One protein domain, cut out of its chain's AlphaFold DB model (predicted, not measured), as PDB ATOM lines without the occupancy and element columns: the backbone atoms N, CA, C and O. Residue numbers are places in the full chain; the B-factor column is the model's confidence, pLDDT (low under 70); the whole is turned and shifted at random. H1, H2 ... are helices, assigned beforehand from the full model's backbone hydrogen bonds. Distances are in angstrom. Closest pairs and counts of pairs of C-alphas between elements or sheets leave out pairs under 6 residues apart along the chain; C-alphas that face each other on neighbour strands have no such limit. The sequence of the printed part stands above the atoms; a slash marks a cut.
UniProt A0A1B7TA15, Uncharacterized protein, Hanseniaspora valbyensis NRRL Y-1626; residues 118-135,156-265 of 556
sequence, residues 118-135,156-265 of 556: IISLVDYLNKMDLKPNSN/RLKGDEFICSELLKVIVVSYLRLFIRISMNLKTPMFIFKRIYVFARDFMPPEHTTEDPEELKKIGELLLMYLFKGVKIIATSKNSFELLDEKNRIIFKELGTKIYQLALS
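This is residues 118 to 135 and 156 to 265 of the 556 residues of an uncharacterized protein of Hanseniaspora valbyensis NRRL Y-1626 (UniProt A0A1B7TA15). The long helices lie roughly along one shared axis in an up-and-down bundle of four, H2, H3, H5 and H7, each running against the one before it in the chain. H2, H3 and H5 make a triangle, H7 packs on H3 on the side away from H2, and the shorter H1 packs on H2 on the side away from H5 and H3. The short H4 and H6 sit at opposite ends of the bundle, in the turns before and after H5. The printed part has 128 residues with seven named helices, H1 to H7 in chain order, and no named strand, and the class is all helix. The whole is compact, with a radius of gyration of the C-alphas of 15.9 A and spans of 47 by 33 by 19 A.

H1, residues 118 to 127, touches residues 170 to 178 of H2, residues 164 to 183, at a shallow tilt of 21 degrees, the same way; the closest C-alphas, of Asn 126 and Ser 174, are 5.8 A apart. H2 touches H5, residues 213 to 235, at a shallow tilt of 3 degrees, the same way, closest at the C-alphas of Ser 165 and Ile 219, 5.4 A. H3, residues 190 to 202, is close to H2 but not clearly touching, and touches H5, opposite ways at a shallow tilt of 8 degrees, with the C-alphas of Ala 200 and Leu 223 closest at 5.8 A. H4, residues 207 to 210, and H5 only just touch, only at the corner by their link, with 3 pairs of C-alphas within 8 A. H6, residues 240 to 244, and H7, residues 246 to 264, likewise only just touch, only at the corner, with 3 such pairs. H7 touches H3 the same way at a shallow tilt of 26 degrees, closest at the C-alphas of Tyr 197 and Ile 259, 6.4 A. H1 and H5 are apart, as are H2 and H7. In H1, H2, H3 and H5 every O i to N i+4 pair is within hydrogen-bond range; H7 has 14 of 15, H6 has 0 of 1 but 2 of 2 O i to N i+3 pairs, and H4 is too short for an i+4 pair.

H1 begins at C-alpha 118 (-45.350, 40.484, -5.925) and is 14.5 A long. H2 measures 27.9 A, H3 18.3 A and H5, the longest, 33.2 A from C-alpha 213 (-35.439, 61.653, -9.541). H4 and H6 have 4 and 5 residues. H7 is 27.3 A long and ends at C-alpha 264 (-37.860, 58.526, -26.361).

The C-alphas of Asp 160 and Glu 246 are the two farthest apart, at 49.8 A. Residues 136 to 155 are not printed, and C-alphas 135 and 156 are 32.3 A apart across the cut. Of the links printed whole, H2 to H3 is short and the others are tight. The mean pLDDT of the printed part is 79.8; residues 130 to 135, 159 to 161, 236 and 244 are under 70.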
ATOM      1  N   ILE A 118     -46.244  40.229  -4.787       83.44
ATOM      2  CA  ILE A 118     -45.350  40.484  -5.925       83.44
ATOM      3  C   ILE A 118     -44.278  39.392  -6.053       83.44
ATOM      4  O   ILE A 118     -44.081  38.852  -7.143       83.44
ATOM      5  N   ILE A 119     -43.626  39.011  -4.952       84.44
ATOM      6  CA  ILE A 119     -42.604  37.952  -4.949       84.44
ATOM      7  C   ILE A 119     -43.209  36.599  -5.348       84.44
ATOM      8  O   ILE A 119     -42.622  35.887  -6.161       84.44
ATOM      9  N   SER A 120     -44.406  36.254  -4.864       82.81
ATOM     10  CA  SER A 120     -45.066  34.997  -5.252       82.81
ATOM     11  C   SER A 120     -45.362  34.923  -6.758       82.81
ATOM     12  O   SER A 120     -45.272  33.854  -7.364       82.81
ATOM     13  N   LEU A 121     -45.641  36.063  -7.398       83.94
ATOM     14  CA  LEU A 121     -45.862  36.148  -8.842       83.94
ATOM     15  C   LEU A 121     -44.565  36.067  -9.638       83.94
ATOM     16  O   LEU A 121     -44.551  35.488 -10.722       83.94
ATOM     17  N   VAL A 122     -43.471  36.610  -9.104       87.19
ATOM     18  CA  VAL A 122     -42.124  36.406  -9.656       87.19
ATOM     19  C   VAL A 122     -41.774  34.918  -9.633       87.19
ATOM     20  O   VAL A 122     -41.335  34.372 -10.648       87.19
ATOM     21  N   ASP A 123     -42.022  34.232  -8.515       84.69
ATOM     22  CA  ASP A 123     -41.819  32.785  -8.406       84.69
ATOM     23  C   ASP A 123     -42.693  32.011  -9.395       84.69
ATOM     24  O   ASP A 123     -42.229  31.049 -10.013       84.69
ATOM     25  N   TYR A 124     -43.937  32.455  -9.589       84.50
ATOM     26  CA  TYR A 124     -44.839  31.890 -10.583       84.50
ATOM     27  C   TYR A 124     -44.309  32.060 -12.011       84.50
ATOM     28  O   TYR A 124     -44.169  31.071 -12.730       84.50
ATOM     29  N   LEU A 125     -43.924  33.280 -12.408       86.12
ATOM     30  CA  LEU A 125     -43.286  33.556 -13.702       86.12
ATOM     31  C   LEU A 125     -42.057  32.668 -13.925       86.12
ATOM     32  O   LEU A 125     -41.864  32.122 -15.012       86.12
ATOM     33  N   ASN A 126     -41.237  32.486 -12.886       84.94
ATOM     34  CA  ASN A 126     -40.031  31.666 -12.947       84.94
ATOM     35  C   ASN A 126     -40.332  30.168 -13.104       84.94
ATOM     36  O   ASN A 126     -39.491  29.457 -13.649       84.94
ATOM     37  N   LYS A 127     -41.510  29.680 -12.709       83.44
ATOM     38  CA  LYS A 127     -41.929  28.273 -12.876       83.44
ATOM     39  C   LYS A 127     -42.799  28.031 -14.106       83.44
ATOM     40  O   LYS A 127     -42.938  26.890 -14.531       83.44
ATOM     41  N   MET A 128     -43.377  29.088 -14.668       79.81
ATOM     42  CA  MET A 128     -44.234  29.008 -15.842       79.81
ATOM     43  C   MET A 128     -43.457  28.493 -17.060       79.81
ATOM     44  O   MET A 128     -42.370  28.988 -17.367       79.81
ATOM     45  N   ASP A 129     -44.043  27.528 -17.766       72.19
ATOM     46  CA  ASP A 129     -43.481  26.945 -18.982       72.19
ATOM     47  C   ASP A 129     -44.582  26.666 -20.017       72.19
ATOM     48  O   ASP A 129     -45.764  26.550 -19.672       72.19
ATOM     49  N   LEU A 130     -44.195  26.582 -21.288       69.81
ATOM     50  CA  LEU A 130     -45.086  26.313 -22.411       69.81
ATOM     51  C   LEU A 130     -44.804  24.908 -22.948       69.81
ATOM     52  O   LEU A 130     -43.817  24.699 -23.655       69.81
ATOM     53  N   LYS A 131     -45.688  23.947 -22.644       67.44
ATOM     54  CA  LYS A 131     -45.615  22.612 -23.260       67.44
ATOM     55  C   LYS A 131     -45.755  22.733 -24.786       67.44
ATOM     56  O   LYS A 131     -46.528  23.582 -25.249       67.44
ATOM     57  N   PRO A 132     -45.090  21.874 -25.579       59.12
ATOM     58  CA  PRO A 132     -45.341  21.785 -27.014       59.12
ATOM     59  C   PRO A 132     -46.847  21.600 -27.272       59.12
ATOM     60  O   PRO A 132     -47.473  20.764 -26.626       59.12
ATOM     61  N   ASN A 133     -47.430  22.386 -28.184       55.97
ATOM     62  CA  ASN A 133     -48.866  22.389 -28.533       55.97
ATOM     63  C   ASN A 133     -49.849  22.940 -27.483       55.97
ATOM     64  O   ASN A 133     -51.055  22.833 -27.685       55.97
ATOM     65  N   SER A 134     -49.375  23.555 -26.398       62.66
ATOM     66  CA  SER A 134     -50.268  24.163 -25.400       62.66
ATOM     67  C   SER A 134     -51.095  25.334 -25.955       62.66
ATOM     68  O   SER A 134     -50.696  26.044 -26.887       62.66
ATOM     69  N   ASN A 135     -52.280  25.535 -25.375       64.12
ATOM     70  CA  ASN A 135     -53.220  26.565 -25.806       64.12
ATOM     71  C   ASN A 135     -52.680  27.981 -25.514       64.12
ATOM     72  O   ASN A 135     -52.669  28.448 -24.371       64.12
ATOM     73  N   ARG A 156     -49.302  50.332  -5.585       77.62
ATOM     74  CA  ARG A 156     -49.922  50.413  -4.251       77.62
ATOM     75  C   ARG A 156     -48.992  50.054  -3.100       77.62
ATOM     76  O   ARG A 156     -49.419  50.187  -1.955       77.62
ATOM     77  N   LEU A 157     -47.760  49.627  -3.375       79.25
ATOM     78  CA  LEU A 157     -46.776  49.373  -2.328       79.25
ATOM     79  C   LEU A 157     -46.512  50.667  -1.540       79.25
ATOM     80  O   LEU A 157     -46.249  51.725  -2.118       79.25
ATOM     81  N   LYS A 158     -46.596  50.579  -0.211       72.56
ATOM     82  CA  LYS A 158     -46.366  51.694   0.716       72.56
ATOM     83  C   LYS A 158     -45.133  51.412   1.575       72.56
ATOM     84  O   LYS A 158     -44.976  50.296   2.057       72.56
ATOM     85  N   GLY A 159     -44.340  52.451   1.843       64.00
ATOM     86  CA  GLY A 159     -43.276  52.440   2.856       64.00
ATOM     87  C   GLY A 159     -41.861  52.196   2.325       64.00
ATOM     88  O   GLY A 159     -41.667  51.884   1.157       64.00
ATOM     89  N   ASP A 160     -40.887  52.319   3.232       62.66
ATOM     90  CA  ASP A 160     -39.437  52.215   2.981       62.66
ATOM     91  C   ASP A 160     -38.920  50.757   2.915       62.66
ATOM     92  O   ASP A 160     -37.722  50.500   3.015       62.66
ATOM     93  N   GLU A 161     -39.814  49.765   2.821       64.75
ATOM     94  CA  GLU A 161     -39.468  48.339   2.957       64.75
ATOM     95  C   GLU A 161     -38.806  47.735   1.707       64.75
ATOM     96  O   GLU A 161     -38.310  46.606   1.748       64.75
ATOM     97  N   PHE A 162     -38.787  48.458   0.588       78.31
ATOM     98  CA  PHE A 162     -38.210  47.985  -0.665       78.31
ATOM     99  C   PHE A 162     -37.668  49.145  -1.505       78.31
ATOM    100  O   PHE A 162     -38.081  50.292  -1.369       78.31
ATOM    101  N   ILE A 163     -36.756  48.812  -2.416       85.44
ATOM    102  CA  ILE A 163     -36.259  49.718  -3.453       85.44
ATOM    103  C   ILE A 163     -36.971  49.337  -4.754       85.44
ATOM    104  O   ILE A 163     -36.882  48.185  -5.193       85.44
ATOM    105  N   CYS A 164     -37.713  50.273  -5.353       88.06
ATOM    106  CA  CYS A 164     -38.568  49.992  -6.510       88.06
ATOM    107  C   CYS A 164     -37.760  49.507  -7.722       88.06
ATOM    108  O   CYS A 164     -38.159  48.534  -8.366       88.06
ATOM    109  N   SER A 165     -36.598  50.105  -7.998       89.00
ATOM    110  CA  SER A 165     -35.706  49.686  -9.085       89.00
ATOM    111  C   SER A 165     -35.179  48.260  -8.899       89.00
ATOM    112  O   SER A 165     -35.181  47.479  -9.851       89.00
ATOM    113  N   GLU A 166     -34.808  47.860  -7.681       90.00
ATOM    114  CA  GLU A 166     -34.360  46.486  -7.404       90.00
ATOM    115  C   GLU A 166     -35.504  45.474  -7.557       90.00
ATOM    116  O   GLU A 166     -35.313  44.403  -8.140       90.00
ATOM    117  N   LEU A 167     -36.718  45.821  -7.119       89.69
ATOM    118  CA  LEU A 167     -37.897  44.980  -7.337       89.69
ATOM    119  C   LEU A 167     -38.227  44.846  -8.831       89.69
ATOM    120  O   LEU A 167     -38.434  43.737  -9.331       89.69
ATOM    121  N   LEU A 168     -38.228  45.961  -9.564       90.62
ATOM    122  CA  LEU A 168     -38.460  45.980 -11.006       90.62
ATOM    123  C   LEU A 168     -37.412  45.147 -11.746       90.62
ATOM    124  O   LEU A 168     -37.763  44.389 -12.645       90.62
ATOM    125  N   LYS A 169     -36.141  45.229 -11.349       90.25
ATOM    126  CA  LYS A 169     -35.061  44.421 -11.920       90.25
ATOM    127  C   LYS A 169     -35.341  42.926 -11.789       90.25
ATOM    128  O   LYS A 169     -35.174  42.196 -12.766       90.25
ATOM    129  N   VAL A 170     -35.808  42.468 -10.625       90.25
ATOM    130  CA  VAL A 170     -36.203  41.064 -10.417       90.25
ATOM    131  C   VAL A 170     -37.346  40.677 -11.362       90.25
ATOM    132  O   VAL A 170     -37.253  39.660 -12.052       90.25
ATOM    133  N   ILE A 171     -38.380  41.514 -11.462       90.94
ATOM    134  CA  ILE A 171     -39.544  41.279 -12.332       90.94
ATOM    135  C   ILE A 171     -39.133  41.215 -13.809       90.94
ATOM    136  O   ILE A 171     -39.470  40.262 -14.511       90.94
ATOM    137  N   VAL A 172     -38.362  42.199 -14.272       90.06
ATOM    138  CA  VAL A 172     -37.844  42.295 -15.643       90.06
ATOM    139  C   VAL A 172     -37.027  41.057 -15.998       90.06
ATOM    140  O   VAL A 172     -37.270  40.437 -17.035       90.06
ATOM    141  N   VAL A 173     -36.099  40.641 -15.131       88.69
ATOM    142  CA  VAL A 173     -35.289  39.434 -15.351       88.69
ATOM    143  C   VAL A 173     -36.169  38.185 -15.440       88.69
ATOM    144  O   VAL A 173     -35.949  37.354 -16.325       88.69
ATOM    145  N   SER A 174     -37.183  38.058 -14.584       89.38
ATOM    146  CA  SER A 174     -38.124  36.934 -14.617       89.38
ATOM    147  C   SER A 174     -38.956  36.887 -15.898       89.38
ATOM    148  O   SER A 174     -39.054  35.821 -16.510       89.38
ATOM    149  N   TYR A 175     -39.482  38.021 -16.371       90.69
ATOM    150  CA  TYR A 175     -40.169  38.076 -17.665       90.69
ATOM    151  C   TYR A 175     -39.260  37.666 -18.818       90.69
ATOM    152  O   TYR A 175     -39.667  36.887 -19.674       90.69
ATOM    153  N   LEU A 176     -38.031  38.176 -18.856       87.31
ATOM    154  CA  LEU A 176     -37.102  37.893 -19.948       87.31
ATOM    155  C   LEU A 176     -36.697  36.419 -19.980       87.31
ATOM    156  O   LEU A 176     -36.693  35.815 -21.050       87.31
ATOM    157  N   ARG A 177     -36.428  35.814 -18.817       86.00
ATOM    158  CA  ARG A 177     -36.178  34.367 -18.705       86.00
ATOM    159  C   ARG A 177     -37.370  33.556 -19.197       86.00
ATOM    160  O   ARG A 177     -37.188  32.593 -19.938       86.00
ATOM    161  N   LEU A 178     -38.583  33.957 -18.822       86.81
ATOM    162  CA  LEU A 178     -39.797  33.316 -19.308       86.81
ATOM    163  C   LEU A 178     -39.933  33.446 -20.827       86.81
ATOM    164  O   LEU A 178     -40.154  32.437 -21.487       86.81
ATOM    165  N   PHE A 179     -39.763  34.646 -21.384       86.88
ATOM    166  CA  PHE A 179     -39.838  34.884 -22.826       86.88
ATOM    167  C   PHE A 179     -38.823  34.062 -23.607       86.88
ATOM    168  O   PHE A 179     -39.202  33.479 -24.616       86.88
ATOM    169  N   ILE A 180     -37.585  33.943 -23.121       81.25
ATOM    170  CA  ILE A 180     -36.583  33.056 -23.724       81.25
ATOM    171  C   ILE A 180     -37.116  31.620 -23.777       81.25
ATOM    172  O   ILE A 180     -37.159  31.040 -24.860       81.25
ATOM    173  N   ARG A 181     -37.601  31.076 -22.651       82.62
ATOM    174  CA  ARG A 181     -38.141  29.705 -22.599       82.62
ATOM    175  C   ARG A 181     -39.308  29.487 -23.560       82.62
ATOM    176  O   ARG A 181     -39.288  28.546 -24.343       82.62
ATOM    177  N   ILE A 182     -40.308  30.368 -23.542       81.25
ATOM    178  CA  ILE A 182     -41.510  30.173 -24.365       81.25
ATOM    179  C   ILE A 182     -41.269  30.512 -25.841       81.25
ATOM    180  O   ILE A 182     -41.998  30.010 -26.692       81.25
ATOM    181  N   SER A 183     -40.256  31.324 -26.174       79.94
ATOM    182  CA  SER A 183     -39.968  31.728 -27.562       79.94
ATOM    183  C   SER A 183     -39.654  30.553 -28.492       79.94
ATOM    184  O   SER A 183     -39.878  30.659 -29.695       79.94
ATOM    185  N   MET A 184     -39.196  29.424 -27.942       73.94
ATOM    186  CA  MET A 184     -38.943  28.193 -28.695       73.94
ATOM    187  C   MET A 184     -40.231  27.472 -29.123       73.94
ATOM    188  O   MET A 184     -40.234  26.786 -30.142       73.94
ATOM    189  N   ASN A 185     -41.317  27.641 -28.360       76.44
ATOM    190  CA  ASN A 185     -42.563  26.878 -28.504       76.44
ATOM    191  C   ASN A 185     -43.768  27.738 -28.932       76.44
ATOM    192  O   ASN A 185     -44.821  27.199 -29.270       76.44
ATOM    193  N   LEU A 186     -43.649  29.069 -28.897       75.56
ATOM    194  CA  LEU A 186     -44.694  29.994 -29.342       75.56
ATOM    195  C   LEU A 186     -44.889  29.918 -30.853       75.56
ATOM    196  O   LEU A 186     -43.910  29.958 -31.595       75.56
ATOM    197  N   LYS A 187     -46.146  29.913 -31.316       75.75
ATOM    198  CA  LYS A 187     -46.428  29.957 -32.757       75.75
ATOM    199  C   LYS A 187     -46.032  31.320 -33.298       75.75
ATOM    200  O   LYS A 187     -45.149  31.398 -34.134       75.75
ATOM    201  N   THR A 188     -46.558  32.393 -32.704       76.81
ATOM    202  CA  THR A 188     -46.298  33.749 -33.202       76.81
ATOM    203  C   THR A 188     -45.491  34.603 -32.208       76.81
ATOM    204  O   THR A 188     -45.987  34.919 -31.116       76.81
ATOM    205  N   PRO A 189     -44.303  35.115 -32.595       77.38
ATOM    206  CA  PRO A 189     -43.460  35.975 -31.747       77.38
ATOM    207  C   PRO A 189     -44.133  37.290 -31.314       77.38
ATOM    208  O   PRO A 189     -43.787  37.890 -30.295       77.38
ATOM    209  N   MET A 190     -45.170  37.711 -32.048       78.81
ATOM    210  CA  MET A 190     -46.023  38.867 -31.744       78.81
ATOM    211  C   MET A 190     -46.644  38.821 -30.338       78.81
ATOM    212  O   MET A 190     -46.970  39.868 -29.767       78.81
ATOM    213  N   PHE A 191     -46.824  37.625 -29.769       84.06
ATOM    214  CA  PHE A 191     -47.282  37.462 -28.391       84.06
ATOM    215  C   PHE A 191     -46.353  38.176 -27.400       84.06
ATOM    216  O   PHE A 191     -46.819  38.998 -26.608       84.06
ATOM    217  N   ILE A 192     -45.046  37.908 -27.490       84.00
ATOM    218  CA  ILE A 192     -44.030  38.500 -26.614       84.00
ATOM    219  C   ILE A 192     -43.984  40.017 -26.846       84.00
ATOM    220  O   ILE A 192     -44.039  40.789 -25.887       84.00
ATOM    221  N   PHE A 193     -44.024  40.451 -28.112       82.00
ATOM    222  CA  PHE A 193     -43.912  41.868 -28.483       82.00
ATOM    223  C   PHE A 193     -44.984  42.746 -27.843       82.00
ATOM    224  O   PHE A 193     -44.690  43.779 -27.240       82.00
ATOM    225  N   LYS A 194     -46.240  42.289 -27.892       84.62
ATOM    226  CA  LYS A 194     -47.363  42.993 -27.264       84.62
ATOM    227  C   LYS A 194     -47.224  43.072 -25.746       84.62
ATOM    228  O   LYS A 194     -47.642  44.065 -25.162       84.62
ATOM    229  N   ARG A 195     -46.697  42.033 -25.091       87.62
ATOM    230  CA  ARG A 195     -46.611  41.968 -23.621       87.62
ATOM    231  C   ARG A 195     -45.500  42.844 -23.065       87.62
ATOM    232  O   ARG A 195     -45.747  43.533 -22.081       87.62
ATOM    233  N   ILE A 196     -44.355  42.874 -23.739       86.94
ATOM    234  CA  ILE A 196     -43.254  43.784 -23.412       86.94
ATOM    235  C   ILE A 196     -43.714  45.239 -23.507       86.94
ATOM    236  O   ILE A 196     -43.556  45.998 -22.555       86.94
ATOM    237  N   TYR A 197     -44.359  45.602 -24.623       86.94
ATOM    238  CA  TYR A 197     -44.869  46.958 -24.817       86.94
ATOM    239  C   TYR A 197     -45.894  47.357 -23.747       86.94
ATOM    240  O   TYR A 197     -45.769  48.420 -23.149       86.94
ATOM    241  N   VAL A 198     -46.900  46.508 -23.490       87.81
ATOM    242  CA  VAL A 198     -47.956  46.802 -22.505       87.81
ATOM    243  C   VAL A 198     -47.373  46.975 -21.104       87.81
ATOM    244  O   VAL A 198     -47.714  47.944 -20.438       87.81
ATOM    245  N   PHE A 199     -46.473  46.084 -20.675       90.25
ATOM    246  CA  PHE A 199     -45.864  46.189 -19.349       90.25
ATOM    247  C   PHE A 199     -45.060  47.485 -19.192       90.25
ATOM    248  O   PHE A 199     -45.266  48.200 -18.219       90.25
ATOM    249  N   ALA A 200     -44.198  47.822 -20.157       88.69
ATOM    250  CA  ALA A 200     -43.386  49.035 -20.078       88.69
ATOM    251  C   ALA A 200     -44.239  50.316 -20.115       88.69
ATOM    252  O   ALA A 200     -44.017  51.222 -19.320       88.69
ATOM    253  N   ARG A 201     -45.250  50.370 -20.994       89.00
ATOM    254  CA  ARG A 201     -46.151  51.525 -21.130       89.00
ATOM    255  C   ARG A 201     -46.966  51.783 -19.862       89.00
ATOM    256  O   ARG A 201     -47.167  52.935 -19.497       89.00
ATOM    257  N   ASP A 202     -47.485  50.721 -19.252       88.94
ATOM    258  CA  ASP A 202     -48.430  50.830 -18.136       88.94
ATOM    259  C   ASP A 202     -47.738  50.834 -16.767       88.94
ATOM    260  O   ASP A 202     -48.398  51.061 -15.752       88.94
ATOM    261  N   PHE A 203     -46.423  50.593 -16.714       90.06
ATOM    262  CA  PHE A 203     -45.676  50.624 -15.465       90.06
ATOM    263  C   PHE A 203     -45.735  52.017 -14.832       90.06
ATOM    264  O   PHE A 203     -45.302  53.011 -15.412       90.06
ATOM    265  N   MET A 204     -46.236  52.068 -13.600       86.06
ATOM    266  CA  MET A 204     -46.231  53.261 -12.765       86.06
ATOM    267  C   MET A 204     -45.607  52.903 -11.416       86.06
ATOM    268  O   MET A 204     -46.134  52.012 -10.737       86.06
ATOM    269  N   PRO A 205     -44.504  53.559 -11.014       87.19
ATOM    270  CA  PRO A 205     -43.938  53.338  -9.695       87.19
ATOM    271  C   PRO A 205     -44.881  53.879  -8.605       87.19
ATOM    272  O   PRO A 205     -45.762  54.696  -8.890       87.19
ATOM    273  N   PRO A 206     -44.733  53.419  -7.352       86.25
ATOM    274  CA  PRO A 206     -45.539  53.927  -6.251       86.25
ATOM    275  C   PRO A 206     -45.248  55.409  -5.965       86.25
ATOM    276  O   PRO A 206     -44.157  55.904  -6.245       86.25
ATOM    277  N   GLU A 207     -46.220  56.120  -5.383       82.75
ATOM    278  CA  GLU A 207     -46.180  57.587  -5.212       82.75
ATOM    279  C   GLU A 207     -44.888  58.080  -4.536       82.75
ATOM    280  O   GLU A 207     -44.247  58.998  -5.035       82.75
ATOM    281  N   HIS A 208     -44.429  57.412  -3.474       78.81
ATOM    282  CA  HIS A 208     -43.192  57.779  -2.770       78.81
ATOM    283  C   HIS A 208     -41.929  57.669  -3.643       78.81
ATOM    284  O   HIS A 208     -40.966  58.393  -3.430       78.81
ATOM    285  N   THR A 209     -41.924  56.780  -4.643       81.81
ATOM    286  CA  THR A 209     -40.817  56.643  -5.603       81.81
ATOM    287  C   THR A 209     -40.841  57.766  -6.645       81.81
ATOM    288  O   THR A 209     -39.795  58.155  -7.151       81.81
ATOM    289  N   THR A 210     -42.018  58.326  -6.961       79.19
ATOM    290  CA  THR A 210     -42.138  59.420  -7.949       79.19
ATOM    291  C   THR A 210     -41.504  60.734  -7.494       79.19
ATOM    292  O   THR A 210     -41.281  61.624  -8.311       79.19
ATOM    293  N   GLU A 211     -41.185  60.849  -6.205       80.25
ATOM    294  CA  GLU A 211     -40.527  62.014  -5.616       80.25
ATOM    295  C   GLU A 211     -38.988  61.923  -5.658       80.25
ATOM    296  O   GLU A 211     -38.327  62.922  -5.376       80.25
ATOM    297  N   ASP A 212     -38.414  60.770  -6.041       85.31
ATOM    298  CA  ASP A 212     -36.966  60.539  -6.159       85.31
ATOM    299  C   ASP A 212     -36.520  60.508  -7.640       85.31
ATOM    300  O   ASP A 212     -36.715  59.504  -8.337       85.31
ATOM    301  N   PRO A 213     -35.886  61.584  -8.152       85.94
ATOM    302  CA  PRO A 213     -35.439  61.653  -9.541       85.94
ATOM    303  C   PRO A 213     -34.368  60.617  -9.908       85.94
ATOM    304  O   PRO A 213     -34.319  60.181 -11.060       85.94
ATOM    305  N   GLU A 214     -33.498  60.227  -8.971       86.62
ATOM    306  CA  GLU A 214     -32.451  59.235  -9.249       86.62
ATOM    307  C   GLU A 214     -33.056  57.841  -9.400       86.62
ATOM    308  O   GLU A 214     -32.666  57.077 -10.287       86.62
ATOM    309  N   GLU A 215     -34.039  57.518  -8.564       87.06
ATOM    310  CA  GLU A 215     -34.752  56.248  -8.635       87.06
ATOM    311  C   GLU A 215     -35.630  56.157  -9.890       87.06
ATOM    312  O   GLU A 215     -35.618  55.131 -10.578       87.06
ATOM    313  N   LEU A 216     -36.312  57.246 -10.262       85.88
ATOM    314  CA  LEU A 216     -37.050  57.335 -11.527       85.88
ATOM    315  C   LEU A 216     -36.146  57.119 -12.745       85.88
ATOM    316  O   LEU A 216     -36.536  56.403 -13.671       85.88
ATOM    317  N   LYS A 217     -34.928  57.672 -12.731       83.88
ATOM    318  CA  LYS A 217     -33.950  57.452 -13.802       83.88
ATOM    319  C   LYS A 217     -33.581  55.970 -13.936       83.88
ATOM    320  O   LYS A 217     -33.659  55.426 -15.036       83.88
ATOM    321  N   LYS A 218     -33.256  55.287 -12.830       85.69
ATOM    322  CA  LYS A 218     -32.945  53.840 -12.846       85.69
ATOM    323  C   LYS A 218     -34.117  53.000 -13.348       85.69
ATOM    324  O   LYS A 218     -33.920  52.018 -14.059       85.69
ATOM    325  N   ILE A 219     -35.342  53.362 -12.969       87.12
ATOM    326  CA  ILE A 219     -36.558  52.701 -13.454       87.12
ATOM    327  C   ILE A 219     -36.682  52.865 -14.971       87.12
ATOM    328  O   ILE A 219     -36.910  51.871 -15.660       87.12
ATOM    329  N   GLY A 220     -36.478  54.079 -15.493       82.38
ATOM    330  CA  GLY A 220     -36.449  54.346 -16.934       82.38
ATOM    331  C   GLY A 220     -35.423  53.476 -17.665       82.38
ATOM    332  O   GLY A 220     -35.776  52.780 -18.617       82.38
ATOM    333  N   GLU A 221     -34.187  53.418 -17.160       81.62
ATOM    334  CA  GLU A 221     -33.113  52.570 -17.704       81.62
ATOM    335  C   GLU A 221     -33.489  51.073 -17.704       81.62
ATOM    336  O   GLU A 221     -33.261  50.362 -18.688       81.62
ATOM    337  N   LEU A 222     -34.124  50.574 -16.636       83.94
ATOM    338  CA  LEU A 222     -34.571  49.177 -16.537       83.94
ATOM    339  C   LEU A 222     -35.714  48.841 -17.504       83.94
ATOM    340  O   LEU A 222     -35.715  47.754 -18.093       83.94
ATOM    341  N   LEU A 223     -36.685  49.742 -17.674       85.94
ATOM    342  CA  LEU A 223     -37.786  49.564 -18.628       85.94
ATOM    343  C   LEU A 223     -37.272  49.594 -20.068       85.94
ATOM    344  O   LEU A 223     -37.680  48.770 -20.887       85.94
ATOM    345  N   LEU A 224     -36.325  50.481 -20.356       79.12
ATOM    346  CA  LEU A 224     -35.656  50.553 -21.644       79.12
ATOM    347  C   LEU A 224     -34.910  49.251 -21.968       79.12
ATOM    348  O   LEU A 224     -35.118  48.636 -23.016       79.12
ATOM    349  N   MET A 225     -34.110  48.769 -21.017       78.75
ATOM    350  CA  MET A 225     -33.419  47.487 -21.113       78.75
ATOM    351  C   MET A 225     -34.398  46.325 -21.356       78.75
ATOM    352  O   MET A 225     -34.131  45.433 -22.170       78.75
ATOM    353  N   TYR A 226     -35.531  46.315 -20.651       84.19
ATOM    354  CA  TYR A 226     -36.579  45.310 -20.816       84.19
ATOM    355  C   TYR A 226     -37.172  45.317 -22.230       84.19
ATOM    356  O   TYR A 226     -37.278  44.251 -22.847       84.19
ATOM    357  N   LEU A 227     -37.496  46.501 -22.762       80.06
ATOM    358  CA  LEU A 227     -37.982  46.677 -24.133       80.06
ATOM    359  C   LEU A 227     -36.989  46.089 -25.142       80.06
ATOM    360  O   LEU A 227     -37.375  45.286 -25.997       80.06
ATOM    361  N   PHE A 228     -35.707  46.430 -25.011       75.00
ATOM    362  CA  PHE A 228     -34.686  46.042 -25.981       75.00
ATOM    363  C   PHE A 228     -34.348  44.559 -25.951       75.00
ATOM    364  O   PHE A 228     -34.387  43.896 -26.991       75.00
ATOM    365  N   LYS A 229     -34.111  43.986 -24.769       76.62
ATOM    366  CA  LYS A 229     -33.906  42.534 -24.663       76.62
ATOM    367  C   LYS A 229     -35.121  41.757 -25.155       76.62
ATOM    368  O   LYS A 229     -34.976  40.702 -25.767       76.62
ATOM    369  N   GLY A 230     -36.314  42.277 -24.893       79.62
ATOM    370  CA  GLY A 230     -37.556  41.688 -25.347       79.62
ATOM    371  C   GLY A 230     -37.668  41.624 -26.875       79.62
ATOM    372  O   GLY A 230     -37.964  40.564 -27.425       79.62
ATOM    373  N   VAL A 231     -37.362  42.728 -27.564       76.12
ATOM    374  CA  VAL A 231     -37.278  42.792 -29.040       76.12
ATOM    375  C   VAL A 231     -36.265  41.801 -29.576       76.12
ATOM    376  O   VAL A 231     -36.541  41.100 -30.550       76.12
ATOM    377  N   LYS A 232     -35.114  41.699 -28.916       74.06
ATOM    378  CA  LYS A 232     -34.081  40.762 -29.321       74.06
ATOM    379  C   LYS A 232     -34.580  39.315 -29.275       74.06
ATOM    380  O   LYS A 232     -34.434  38.605 -30.260       74.06
ATOM    381  N   ILE A 233     -35.247  38.906 -28.194       76.75
ATOM    382  CA  ILE A 233     -35.849  37.561 -28.083       76.75
ATOM    383  C   ILE A 233     -36.820  37.285 -29.242       76.75
ATOM    384  O   ILE A 233     -36.853  36.180 -29.772       76.75
ATOM    385  N   ILE A 234     -37.600  38.286 -29.654       77.81
ATOM    386  CA  ILE A 234     -38.558  38.171 -30.762       77.81
ATOM    387  C   ILE A 234     -37.837  37.995 -32.098       77.81
ATOM    388  O   ILE A 234     -38.176  37.093 -32.864       77.81
ATOM    389  N   ALA A 235     -36.845  38.840 -32.369       72.62
ATOM    390  CA  ALA A 235     -36.099  38.835 -33.621       72.62
ATOM    391  C   ALA A 235     -35.307  37.538 -33.833       72.62
ATOM    392  O   ALA A 235     -35.122  37.113 -34.969       72.62
ATOM    393  N   THR A 236     -34.896  36.892 -32.741       69.75
ATOM    394  CA  THR A 236     -34.110  35.651 -32.750       69.75
ATOM    395  C   THR A 236     -34.954  34.409 -32.433       69.75
ATOM    396  O   THR A 236     -34.416  33.337 -32.162       69.75
ATOM    397  N   SER A 237     -36.283  34.545 -32.393       74.31
ATOM    398  CA  SER A 237     -37.194  33.418 -32.166       74.31
ATOM    399  C   SER A 237     -37.334  32.551 -33.421       74.31
ATOM    400  O   SER A 237     -37.192  33.039 -34.539       74.31
ATOM    401  N   LYS A 238     -37.661  31.262 -33.247       73.75
ATOM    402  CA  LYS A 238     -37.779  30.288 -34.350       73.75
ATOM    403  C   LYS A 238     -38.743  30.721 -35.449       73.75
ATOM    404  O   LYS A 238     -38.475  30.545 -36.629       73.75
ATOM    405  N   ASN A 239     -39.854  31.314 -35.035       75.44
ATOM    406  CA  ASN A 239     -40.930  31.729 -35.923       75.44
ATOM    407  C   ASN A 239     -40.847  33.227 -36.256       75.44
ATOM    408  O   ASN A 239     -41.854  33.844 -36.597       75.44
ATOM    409  N   SER A 240     -39.662  33.844 -36.139       74.25
ATOM    410  CA  SER A 240     -39.455  35.262 -36.470       74.25
ATOM    411  C   SER A 240     -39.848  35.568 -37.918       74.25
ATOM    412  O   SER A 240     -40.449  36.608 -38.171       74.25
ATOM    413  N   PHE A 241     -39.634  34.639 -38.853       70.88
ATOM    414  CA  PHE A 241     -40.046  34.788 -40.252       70.88
ATOM    415  C   PHE A 241     -41.552  35.081 -40.422       70.88
ATOM    416  O   PHE A 241     -41.913  35.806 -41.345       70.88
ATOM    417  N   GLU A 242     -42.425  34.626 -39.509       73.81
ATOM    418  CA  GLU A 242     -43.866  34.941 -39.536       73.81
ATOM    419  C   GLU A 242     -44.144  36.447 -39.394       73.81
ATOM    420  O   GLU A 242     -45.213  36.933 -39.771       73.81
ATOM    421  N   LEU A 243     -43.204  37.226 -38.846       72.12
ATOM    422  CA  LEU A 243     -43.326  38.685 -38.755       72.12
ATOM    423  C   LEU A 243     -43.243  39.372 -40.125       72.12
ATOM    424  O   LEU A 243     -43.628  40.538 -40.239       72.12
ATOM    425  N   LEU A 244     -42.760  38.671 -41.153       68.12
ATOM    426  CA  LEU A 244     -42.664  39.182 -42.519       68.12
ATOM    427  C   LEU A 244     -43.973  39.055 -43.298       68.12
ATOM    428  O   LEU A 244     -44.146  39.769 -44.290       68.12
ATOM    429  N   ASP A 245     -44.904  38.217 -42.835       74.88
ATOM    430  CA  ASP A 245     -46.239  38.101 -43.419       74.88
ATOM    431  C   ASP A 245     -46.931  39.464 -43.425       74.88
ATOM    432  O   ASP A 245     -46.900  40.188 -42.430       74.88
ATOM    433  N   GLU A 246     -47.620  39.812 -44.514       73.75
ATOM    434  CA  GLU A 246     -48.184  41.155 -44.732       73.75
ATOM    435  C   GLU A 246     -48.981  41.683 -43.523       73.75
ATOM    436  O   GLU A 246     -48.752  42.798 -43.043       73.75
ATOM    437  N   LYS A 247     -49.864  40.846 -42.965       77.88
ATOM    438  CA  LYS A 247     -50.674  41.182 -41.787       77.88
ATOM    439  C   LYS A 247     -49.823  41.416 -40.535       77.88
ATOM    440  O   LYS A 247     -50.078  42.362 -39.789       77.88
ATOM    441  N   ASN A 248     -48.843  40.552 -40.280       73.75
ATOM    442  CA  ASN A 248     -47.990  40.649 -39.097       73.75
ATOM    443  C   ASN A 248     -46.995  41.802 -39.223       73.75
ATOM    444  O   ASN A 248     -46.747  42.486 -38.232       73.75
ATOM    445  N   ARG A 249     -46.518  42.086 -40.436       73.75
ATOM    446  CA  ARG A 249     -45.608  43.183 -40.756       73.75
ATOM    447  C   ARG A 249     -46.211  44.546 -40.436       73.75
ATOM    448  O   ARG A 249     -45.524  45.389 -39.867       73.75
ATOM    449  N   ILE A 250     -47.489  44.768 -40.754       74.38
ATOM    450  CA  ILE A 250     -48.193  46.018 -40.405       74.38
ATOM    451  C   ILE A 250     -48.224  46.205 -38.882       74.38
ATOM    452  O   ILE A 250     -47.874  47.269 -38.374       74.38
ATOM    453  N   ILE A 251     -48.589  45.153 -38.145       74.56
ATOM    454  CA  ILE A 251     -48.671  45.193 -36.678       74.56
ATOM    455  C   ILE A 251     -47.277  45.362 -36.058       74.56
ATOM    456  O   ILE A 251     -47.115  46.114 -35.098       74.56
ATOM    457  N   PHE A 252     -46.268  44.684 -36.608       75.50
ATOM    458  CA  PHE A 252     -44.877  44.793 -36.181       75.50
ATOM    459  C   PHE A 252     -44.359  46.221 -36.357       75.50
ATOM    460  O   PHE A 252     -43.778  46.766 -35.424       75.50
ATOM    461  N   LYS A 253     -44.659  46.870 -37.490       73.94
ATOM    462  CA  LYS A 253     -44.347  48.288 -37.729       73.94
ATOM    463  C   LYS A 253     -45.019  49.213 -36.721       73.94
ATOM    464  O   LYS A 253     -44.365  50.081 -36.151       73.94
ATOM    465  N   GLU A 254     -46.314  49.026 -36.482       77.12
ATOM    466  CA  GLU A 254     -47.075  49.870 -35.557       77.12
ATOM    467  C   GLU A 254     -46.547  49.768 -34.117       77.12
ATOM    468  O   GLU A 254     -46.320  50.783 -33.456       77.12
ATOM    469  N   LEU A 255     -46.325  48.545 -33.626       73.94
ATOM    470  CA  LEU A 255     -45.751  48.311 -32.298       73.94
ATOM    471  C   LEU A 255     -44.287  48.753 -32.224       73.94
ATOM    472  O   LEU A 255     -43.874  49.296 -31.202       73.94
ATOM    473  N   GLY A 256     -43.546  48.585 -33.321       74.69
ATOM    474  CA  GLY A 256     -42.201  49.107 -33.530       74.69
ATOM    475  C   GLY A 256     -42.116  50.594 -33.192       74.69
ATOM    476  O   GLY A 256     -41.419  51.008 -32.267       74.69
ATOM    477  N   THR A 257     -42.931  51.383 -33.887       73.62
ATOM    478  CA  THR A 257     -43.066  52.829 -33.675       73.62
ATOM    479  C   THR A 257     -43.431  53.180 -32.237       73.62
ATOM    480  O   THR A 257     -42.859  54.102 -31.660       73.62
ATOM    481  N   LYS A 258     -44.370  52.447 -31.635       77.88
ATOM    482  CA  LYS A 258     -44.817  52.714 -30.263       77.88
ATOM    483  C   LYS A 258     -43.722  52.463 -29.229       77.88
ATOM    484  O   LYS A 258     -43.612  53.229 -28.279       77.88
ATOM    485  N   ILE A 259     -42.903  51.426 -29.403       77.12
ATOM    486  CA  ILE A 259     -41.766  51.175 -28.507       77.12
ATOM    487  C   ILE A 259     -40.677  52.230 -28.703       77.12
ATOM    488  O   ILE A 259     -40.124  52.689 -27.713       77.12
ATOM    489  N   TYR A 260     -40.411  52.665 -29.937       74.31
ATOM    490  CA  TYR A 260     -39.487  53.775 -30.188       74.31
ATOM    491  C   TYR A 260     -39.941  55.069 -29.490       74.31
ATOM    492  O   TYR A 260     -39.164  55.701 -28.779       74.31
ATOM    493  N   GLN A 261     -41.223  55.426 -29.614       75.00
ATOM    494  CA  GLN A 261     -41.807  56.577 -28.912       75.00
ATOM    495  C   GLN A 261     -41.730  56.435 -27.389       75.00
ATOM    496  O   GLN A 261     -41.475  57.413 -26.690       75.00
ATOM    497  N   LEU A 262     -41.936  55.223 -26.872       78.31
ATOM    498  CA  LEU A 262     -41.812  54.945 -25.446       78.31
ATOM    499  C   LEU A 262     -40.352  55.066 -24.977       78.31
ATOM    500  O   LEU A 262     -40.104  55.662 -23.938       78.31
ATOM    501  N   ALA A 263     -39.384  54.590 -25.763       73.81
ATOM    502  CA  ALA A 263     -37.962  54.766 -25.478       73.81
ATOM    503  C   ALA A 263     -37.565  56.252 -25.436       73.81
ATOM    504  O   ALA A 263     -36.909  56.673 -24.489       73.81
ATOM    505  N   LEU A 264     -38.042  57.065 -26.388       71.62
ATOM    506  CA  LEU A 264     -37.860  58.526 -26.361       71.62
ATOM    507  C   LEU A 264     -38.432  59.169 -25.088       71.62
ATOM    508  O   LEU A 264     -37.868  60.136 -24.590       71.62
ATOM    509  N   SER A 265     -39.537  58.642 -24.549       76.56
ATOM    510  CA  SER A 265     -40.144  59.168 -23.317       76.56
ATOM    511  C   SER A 265     -39.344  58.877 -22.041       76.56
ATOM    512  O   SER A 265     -39.646  59.459 -21.003       76.56
TER     513      SER A 265